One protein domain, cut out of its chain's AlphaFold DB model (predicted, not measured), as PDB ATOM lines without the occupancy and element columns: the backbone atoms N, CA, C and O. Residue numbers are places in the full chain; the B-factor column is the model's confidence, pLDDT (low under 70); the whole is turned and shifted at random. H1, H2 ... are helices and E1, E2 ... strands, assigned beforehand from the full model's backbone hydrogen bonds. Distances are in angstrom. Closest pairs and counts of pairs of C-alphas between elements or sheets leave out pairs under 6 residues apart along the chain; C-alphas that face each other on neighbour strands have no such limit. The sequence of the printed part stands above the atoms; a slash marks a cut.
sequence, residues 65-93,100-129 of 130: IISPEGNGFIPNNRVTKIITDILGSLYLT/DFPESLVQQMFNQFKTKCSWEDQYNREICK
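This is residues 65 to 93 and 100 to 129 of the 130 residues of the protein "uncharacterized protein LOC107831168" of Nicotiana tabacum (UniProt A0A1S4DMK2). Two helices of equal residue count, H1 and H2, pack side by side on a slant and run opposite ways; at one end of the pair a small head is made of the strand E1, the short helix H3 and the looped stretch of residues 65 to 76. Residues 65 to 66 pair, parallel, with residues 118 to 119 of E1. The printed part has 59 residues with three named helices and one named strand, in the order H1, H2, E1, H3, and its class is mostly helix. It is only just loose, close to compact, with a radius of gyration of the C-alphas of 12.6 A and spans of 36 by 27 by 20 A.

Residues 65 to 76 hold no named element. H1, residues 77 to 90, begins with C-alpha 77 at (31.852, -16.693, 80.417) and measures 19.9 A. H2, residues 103 to 116, begins with C-alpha 103 at (51.989, 0.520, 78.795) and measures 20.3 A. E1 is residues 117 to 119. H3, residues 121 to 127, ends with C-alpha 127 at (54.318, -19.050, 77.487).

H1 and H2 touch, the closest C-alphas being those of Ile 86 and Met 109, 6.2 A apart. They run opposite ways at a steep tilt of 40 degrees. The closest C-alphas of H1 and E1 are those of Val 79 and Cys 117, 7.7 A apart. E1 pairs with no named strand. H2 and E1 meet only through their link, as do E1 and H3. H3 is apart from H1 and from H2. Every O i to N i+4 pair is within hydrogen-bond range in H1, against 9 of 10 in H2 and 2 of 3 in H3.

The two C-alphas farthest apart are those of Thr 93 and Gln 122, 36.9 A. Residues 94 to 99 are not printed, and C-alphas 93 and 100 stand 11.0 A apart across this cut, which lies in the link from H1 to H2. The links from H2 to E1 and from E1 to H3 are tight. The mean pLDDT of the printed part is 87.6, and residues 128 to 129 are under 70.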
ATOM      1  N   ILE A  65      41.909 -21.549  86.996       90.69
ATOM      2  CA  ILE A  65      42.853 -22.203  86.100       90.69
ATOM      3  C   ILE A  65      42.299 -22.119  84.682       90.69
ATOM      4  O   ILE A  65      41.214 -22.619  84.405       90.69
ATOM      5  N   ILE A  66      43.059 -21.486  83.794       89.94
ATOM      6  CA  ILE A  66      42.757 -21.413  82.370       89.94
ATOM      7  C   ILE A  66      43.604 -22.430  81.609       89.94
ATOM      8  O   ILE A  66      44.827 -22.508  81.784       89.94
ATOM      9  N   SER A  67      42.938 -23.181  80.739       83.38
ATOM     10  CA  SER A  67      43.567 -24.086  79.786       83.38
ATOM     11  C   SER A  67      43.213 -23.606  78.373       83.38
ATOM     12  O   SER A  67      42.062 -23.248  78.124       83.38
ATOM     13  N   PRO A  68      44.189 -23.514  77.459       79.31
ATOM     14  CA  PRO A  68      43.928 -23.215  76.062       79.31
ATOM     15  C   PRO A  68      43.083 -24.320  75.429       79.31
ATOM     16  O   PRO A  68      43.186 -25.495  75.788       79.31
ATOM     17  N   GLU A  69      42.282 -23.928  74.448       76.69
ATOM     18  CA  GLU A  69      41.480 -24.835  73.643       76.69
ATOM     19  C   GLU A  69      42.068 -24.868  72.227       76.69
ATOM     20  O   GLU A  69      42.147 -23.850  71.529       76.69
ATOM     21  N   GLY A  70      42.552 -26.040  71.809       76.44
ATOM     22  CA  GLY A  70      43.244 -26.202  70.530       76.44
ATOM     23  C   GLY A  70      44.492 -25.314  70.418       76.44
ATOM     24  O   GLY A  70      45.417 -25.421  71.217       76.44
ATOM     25  N   ASN A  71      44.528 -24.451  69.398       75.50
ATOM     26  CA  ASN A  71      45.657 -23.558  69.103       75.50
ATOM     27  C   ASN A  71      45.564 -22.178  69.773       75.50
ATOM     28  O   ASN A  71      46.387 -21.310  69.481       75.50
ATOM     29  N   GLY A  72      44.557 -21.934  70.609       76.69
ATOM     30  CA  GLY A  72      44.296 -20.601  71.127       76.69
ATOM     31  C   GLY A  72      43.700 -20.589  72.522       76.69
ATOM     32  O   GLY A  72      43.590 -21.600  73.209       76.69
ATOM     33  N   PHE A  73      43.326 -19.387  72.938       82.06
ATOM     34  CA  PHE A  73      42.641 -19.149  74.193       82.06
ATOM     35  C   PHE A  73      41.205 -18.724  73.900       82.06
ATOM     36  O   PHE A  73      40.978 -17.640  73.361       82.06
ATOM     37  N   ILE A  74      40.252 -19.586  74.255       82.44
ATOM     38  CA  ILE A  74      38.821 -19.296  74.191       82.44
ATOM     39  C   ILE A  74      38.346 -19.137  75.642       82.44
ATOM     40  O   ILE A  74      38.283 -20.123  76.372       82.44
ATOM     41  N   PRO A  75      38.101 -17.904  76.120       82.12
ATOM     42  CA  PRO A  75      37.657 -17.696  77.490       82.12
ATOM     43  C   PRO A  75      36.215 -18.183  77.660       82.12
ATOM     44  O   PRO A  75      35.339 -17.827  76.873       82.12
ATOM     45  N   ASN A  76      35.942 -18.913  78.743       85.44
ATOM     46  CA  ASN A  76      34.565 -19.139  79.177       85.44
ATOM     47  C   ASN A  76      33.917 -17.818  79.653       85.44
ATOM     48  O   ASN A  76      34.569 -16.770  79.773       85.44
ATOM     49  N   ASN A  77      32.616 -17.847  79.925       87.38
ATOM     50  CA  ASN A  77      31.852 -16.693  80.417       87.38
ATOM     51  C   ASN A  77      32.456 -16.061  81.693       87.38
ATOM     52  O   ASN A  77      32.474 -14.836  81.811       87.38
ATOM     53  N   ARG A  78      32.998 -16.849  82.630       89.06
ATOM     54  CA  ARG A  78      33.548 -16.353  83.892       89.06
ATOM     55  C   ARG A  78      34.858 -15.626  83.661       89.06
ATOM     56  O   ARG A  78      35.046 -14.536  84.197       89.06
ATOM     57  N   VAL A  79      35.741 -16.182  82.833       89.75
ATOM     58  CA  VAL A  79      36.981 -15.505  82.447       89.75
ATOM     59  C   VAL A  79      36.670 -14.248  81.635       89.75
ATOM     60  O   VAL A  79      37.264 -13.201  81.883       89.75
ATOM     61  N   THR A  80      35.684 -14.305  80.737       91.06
ATOM     62  CA  THR A  80      35.204 -13.136  79.983       91.06
ATOM     63  C   THR A  80      34.700 -12.037  80.917       91.06
ATOM     64  O   THR A  80      35.053 -10.868  80.745       91.06
ATOM     65  N   LYS A  81      33.935 -12.398  81.953       93.38
ATOM     66  CA  LYS A  81      33.466 -11.468  82.984       93.38
ATOM     67  C   LYS A  81      34.630 -10.847  83.753       93.38
ATOM     68  O   LYS A  81      34.685  -9.630  83.864       93.38
ATOM     69  N   ILE A  82      35.606 -11.649  84.188       93.69
ATOM     70  CA  ILE A  82      36.820 -11.154  84.858       93.69
ATOM     71  C   ILE A  82      37.557 -10.136  83.976       93.69
ATOM     72  O   ILE A  82      37.921  -9.062  84.456       93.69
ATOM     73  N   ILE A  83      37.763 -10.445  82.692       92.81
ATOM     74  CA  ILE A  83      38.426  -9.535  81.743       92.81
ATOM     75  C   ILE A  83      37.629  -8.233  81.606       92.81
ATOM     76  O   ILE A  83      38.209  -7.149  81.676       92.81
ATOM     77  N   THR A  84      36.309  -8.333  81.448       94.00
ATOM     78  CA  THR A  84      35.422  -7.175  81.267       94.00
ATOM     79  C   THR A  84      35.389  -6.285  82.508       94.00
ATOM     80  O   THR A  84      35.486  -5.068  82.378       94.00
ATOM     81  N   ASP A  85      35.338  -6.866  83.709       95.19
ATOM     82  CA  ASP A  85      35.354  -6.128  84.978       95.19
ATOM     83  C   ASP A  85      36.686  -5.380  85.181       95.19
ATOM     84  O   ASP A  85      36.719  -4.223  85.616       95.19
ATOM     85  N   ILE A  86      37.812  -6.009  84.823       95.31
ATOM     86  CA  ILE A  86      39.139  -5.375  84.880       95.31
ATOM     87  C   ILE A  86      39.228  -4.226  83.872       95.31
ATOM     88  O   ILE A  86      39.684  -3.138  84.229       95.31
ATOM     89  N   LEU A  87      38.781  -4.438  82.630       92.12
ATOM     90  CA  LEU A  87      38.759  -3.375  81.626       92.12
ATOM     91  C   LEU A  87      37.865  -2.223  82.079       92.12
ATOM     92  O   LEU A  87      38.318  -1.087  82.087       92.12
ATOM     93  N   GLY A  88      36.638  -2.502  82.519       91.62
ATOM     94  CA  GLY A  88      35.685  -1.479  82.947       91.62
ATOM     95  C   GLY A  88      36.154  -0.667  84.155       91.62
ATOM     96  O   GLY A  88      35.860   0.522  84.243       91.62
ATOM     97  N   SER A  89      36.918  -1.272  85.070       93.50
ATOM     98  CA  SER A  89      37.443  -0.568  86.249       93.50
ATOM     99  C   SER A  89      38.677   0.293  85.966       93.50
ATOM    100  O   SER A  89      38.901   1.279  86.670       93.50
ATOM    101  N   LEU A  90      39.482  -0.055  84.957       90.44
ATOM    102  CA  LEU A  90      40.745   0.627  84.651       90.44
ATOM    103  C   LEU A  90      40.675   1.529  83.413       90.44
ATOM    104  O   LEU A  90      41.469   2.462  83.280       90.44
ATOM    105  N   TYR A  91      39.729   1.289  82.511       89.88
ATOM    106  CA  TYR A  91      39.502   2.091  81.315       89.88
ATOM    107  C   TYR A  91      38.717   3.363  81.667       89.88
ATOM    108  O   TYR A  91      37.506   3.457  81.494       89.88
ATOM    109  N   LEU A  92      39.424   4.354  82.210       86.69
ATOM    110  CA  LEU A  92      38.820   5.606  82.684       86.69
ATOM    111  C   LEU A  92      38.682   6.676  81.591       86.69
ATOM    112  O   LEU A  92      37.985   7.670  81.782       86.69
ATOM    113  N   THR A  93      39.360   6.502  80.457       87.50
ATOM    114  CA  THR A  93      39.438   7.495  79.382       87.50
ATOM    115  C   THR A  93      39.299   6.831  78.018       87.50
ATOM    116  O   THR A  93      39.803   5.723  77.839       87.50
ATOM    117  N   ASP A 100      47.198   2.996  71.628       92.38
ATOM    118  CA  ASP A 100      47.281   4.252  72.376       92.38
ATOM    119  C   ASP A 100      47.192   4.031  73.892       92.38
ATOM    120  O   ASP A 100      47.299   4.982  74.668       92.38
ATOM    121  N   PHE A 101      46.980   2.786  74.334       91.94
ATOM    122  CA  PHE A 101      46.922   2.467  75.753       91.94
ATOM    123  C   PHE A 101      48.312   2.673  76.365       91.94
ATOM    124  O   PHE A 101      49.288   2.099  75.874       91.94
ATOM    125  N   PRO A 102      48.427   3.428  77.472       93.50
ATOM    126  CA  PRO A 102      49.677   3.519  78.203       93.50
ATOM    127  C   PRO A 102      50.139   2.121  78.608       93.50
ATOM    128  O   PRO A 102      49.354   1.331  79.137       93.50
ATOM    129  N   GLU A 103      51.422   1.822  78.422       93.12
ATOM    130  CA  GLU A 103      51.989   0.520  78.795       93.12
ATOM    131  C   GLU A 103      51.726   0.194  80.272       93.12
ATOM    132  O   GLU A 103      51.379  -0.933  80.620       93.12
ATOM    133  N   SER A 104      51.778   1.206  81.142       93.50
ATOM    134  CA  SER A 104      51.432   1.079  82.559       93.50
ATOM    135  C   SER A 104      49.989   0.617  82.790       93.50
ATOM    136  O   SER A 104      49.752  -0.197  83.680       93.50
ATOM    137  N   LEU A 105      49.034   1.085  81.978       93.50
ATOM    138  CA  LEU A 105      47.631   0.682  82.049       93.50
ATOM    139  C   LEU A 105      47.464  -0.778  81.623       93.50
ATOM    140  O   LEU A 105      46.841  -1.557  82.343       93.50
ATOM    141  N   VAL A 106      48.067  -1.162  80.495       92.75
ATOM    142  CA  VAL A 106      48.056  -2.550  80.006       92.75
ATOM    143  C   VAL A 106      48.682  -3.481  81.044       92.75
ATOM    144  O   VAL A 106      48.110  -4.514  81.394       92.75
ATOM    145  N   GLN A 107      49.819  -3.082  81.612       94.19
ATOM    146  CA  GLN A 107      50.506  -3.840  82.650       94.19
ATOM    147  C   GLN A 107      49.653  -3.972  83.917       94.19
ATOM    148  O   GLN A 107      49.645  -5.036  84.544       94.19
ATOM    149  N   GLN A 108      48.920  -2.925  84.297       94.88
ATOM    150  CA  GLN A 108      48.013  -2.949  85.442       94.88
ATOM    151  C   GLN A 108      46.813  -3.871  85.200       94.88
ATOM    152  O   GLN A 108      46.500  -4.679  86.077       94.88
ATOM    153  N   MET A 109      46.197  -3.819  84.014       94.25
ATOM    154  CA  MET A 109      45.139  -4.752  83.608       94.25
ATOM    155  C   MET A 109      45.639  -6.198  83.671       94.25
ATOM    156  O   MET A 109      45.006  -7.056  84.287       94.25
ATOM    157  N   PHE A 110      46.823  -6.463  83.121       92.69
ATOM    158  CA  PHE A 110      47.410  -7.798  83.133       92.69
ATOM    159  C   PHE A 110      47.762  -8.277  84.547       92.69
ATOM    160  O   PHE A 110      47.576  -9.445  84.888       92.69
ATOM    161  N   ASN A 111      48.245  -7.384  85.412       94.06
ATOM    162  CA  ASN A 111      48.524  -7.721  86.805       94.06
ATOM    163  C   ASN A 111      47.242  -8.058  87.570       94.06
ATOM    164  O   ASN A 111      47.227  -9.076  88.257       94.06
ATOM    165  N   GLN A 112      46.169  -7.279  87.403       94.94
ATOM    166  CA  GLN A 112      44.855  -7.600  87.971       94.94
ATOM    167  C   GLN A 112      44.359  -8.958  87.468       94.94
ATOM    168  O   GLN A 112      43.947  -9.795  88.271       94.94
ATOM    169  N   PHE A 113      44.504  -9.233  86.170       94.06
ATOM    170  CA  PHE A 113      44.123 -10.515  85.583       94.06
ATOM    171  C   PHE A 113      44.872 -11.689  86.226       94.06
ATOM    172  O   PHE A 113      44.244 -12.644  86.676       94.06
ATOM    173  N   LYS A 114      46.197 -11.589  86.393       91.56
ATOM    174  CA  LYS A 114      47.024 -12.621  87.054       91.56
ATOM    175  C   LYS A 114      46.690 -12.863  88.534       91.56
ATOM    176  O   LYS A 114      47.116 -13.880  89.086       91.56
ATOM    177  N   THR A 115      45.974 -11.945  89.193       94.75
ATOM    178  CA  THR A 115      45.454 -12.174  90.557       94.75
ATOM    179  C   THR A 115      44.162 -12.983  90.577       94.75
ATOM    180  O   THR A 115      43.796 -13.501  91.626       94.75
ATOM    181  N   LYS A 116      43.464 -13.085  89.440       94.56
ATOM    182  CA  LYS A 116      42.172 -13.770  89.307       94.56
ATOM    183  C   LYS A 116      42.271 -15.073  88.522       94.56
ATOM    184  O   LYS A 116      41.513 -15.993  88.804       94.56
ATOM    185  N   CYS A 117      43.215 -15.155  87.588       92.31
ATOM    186  CA  CYS A 117      43.406 -16.292  86.698       92.31
ATOM    187  C   CYS A 117      44.867 -16.759  86.699       92.31
ATOM    188  O   CYS A 117      45.795 -15.971  86.902       92.31
ATOM    189  N   SER A 118      45.070 -18.041  86.421       92.06
ATOM    190  CA  SER A 118      46.382 -18.661  86.245       92.06
ATOM    191  C   SER A 118      46.343 -19.683  85.121       92.06
ATOM    192  O   SER A 118      45.408 -20.470  85.044       92.06
ATOM    193  N   TRP A 119      47.371 -19.723  84.282       89.19
ATOM    194  CA  TRP A 119      47.518 -20.805  83.312       89.19
ATOM    195  C   TRP A 119      47.780 -22.131  84.012       89.19
ATOM    196  O   TRP A 119      48.505 -22.176  85.005       89.19
ATOM    197  N   GLU A 120      47.241 -23.213  83.463       86.81
ATOM    198  CA  GLU A 120      47.661 -24.551  83.861       86.81
ATOM    199  C   GLU A 120      49.176 -24.719  83.625       86.81
ATOM    200  O   GLU A 120      49.717 -24.285  82.602       86.81
ATOM    201  N   ASP A 121      49.872 -25.332  84.590       82.62
ATOM    202  CA  ASP A 121      51.341 -25.326  84.680       82.62
ATOM    203  C   ASP A 121      52.045 -25.771  83.393       82.62
ATOM    204  O   ASP A 121      53.142 -25.300  83.081       82.62
ATOM    205  N   GLN A 122      51.431 -26.693  82.648       80.25
ATOM    206  CA  GLN A 122      51.966 -27.180  81.380       80.25
ATOM    207  C   GLN A 122      52.089 -26.086  80.319       80.25
ATOM    208  O   GLN A 122      53.128 -26.007  79.667       80.25
ATOM    209  N   TYR A 123      51.104 -25.192  80.237       79.94
ATOM    210  CA  TYR A 123      51.077 -24.085  79.283       79.94
ATOM    211  C   TYR A 123      51.818 -22.862  79.811       79.94
ATOM    212  O   TYR A 123      52.497 -22.177  79.050       79.94
ATOM    213  N   ASN A 124      51.783 -22.621  81.126       77.94
ATOM    214  CA  ASN A 124      52.530 -21.518  81.730       77.94
ATOM    215  C   ASN A 124      54.038 -21.617  81.419       77.94
ATOM    216  O   ASN A 124      54.687 -20.624  81.099       77.94
ATOM    217  N   ARG A 125      54.592 -22.838  81.439       75.88
ATOM    218  CA  ARG A 125      55.996 -23.097  81.075       75.88
ATOM    219  C   ARG A 125      56.314 -22.849  79.604       75.88
ATOM    220  O   ARG A 125      57.482 -22.652  79.289       75.88
ATOM    221  N   GLU A 126      55.339 -22.945  78.710       74.56
ATOM    222  CA  GLU A 126      55.524 -22.688  77.280       74.56
ATOM    223  C   GLU A 126      55.445 -21.191  76.985       74.56
ATOM    224  O   GLU A 126      56.317 -20.653  76.310       74.56
ATOM    225  N   ILE A 127      54.484 -20.502  77.602       71.94
ATOM    226  CA  ILE A 127      54.318 -19.050  77.487       71.94
ATOM    227  C   ILE A 127      55.556 -18.310  78.009       71.94
ATOM    228  O   ILE A 127      56.022 -17.386  77.360       71.94
ATOM    229  N   CYS A 128      56.135 -18.731  79.140       69.94
ATOM    230  CA  CYS A 128      57.332 -18.087  79.697       69.94
ATOM    231  C   CYS A 128      58.631 -18.328  78.901       69.94
ATOM    232  O   CYS A 128      59.671 -17.803  79.296       69.94
ATOM    233  N   LYS A 129      58.616 -19.155  77.847       69.44
ATOM    234  CA  LYS A 129      59.792 -19.393  76.989       69.44
ATOM    235  C   LYS A 129      59.865 -18.450  75.786       69.44
ATOM    236  O   LYS A 129      60.935 -18.378  75.184       69.44
TER     237      LYS A 129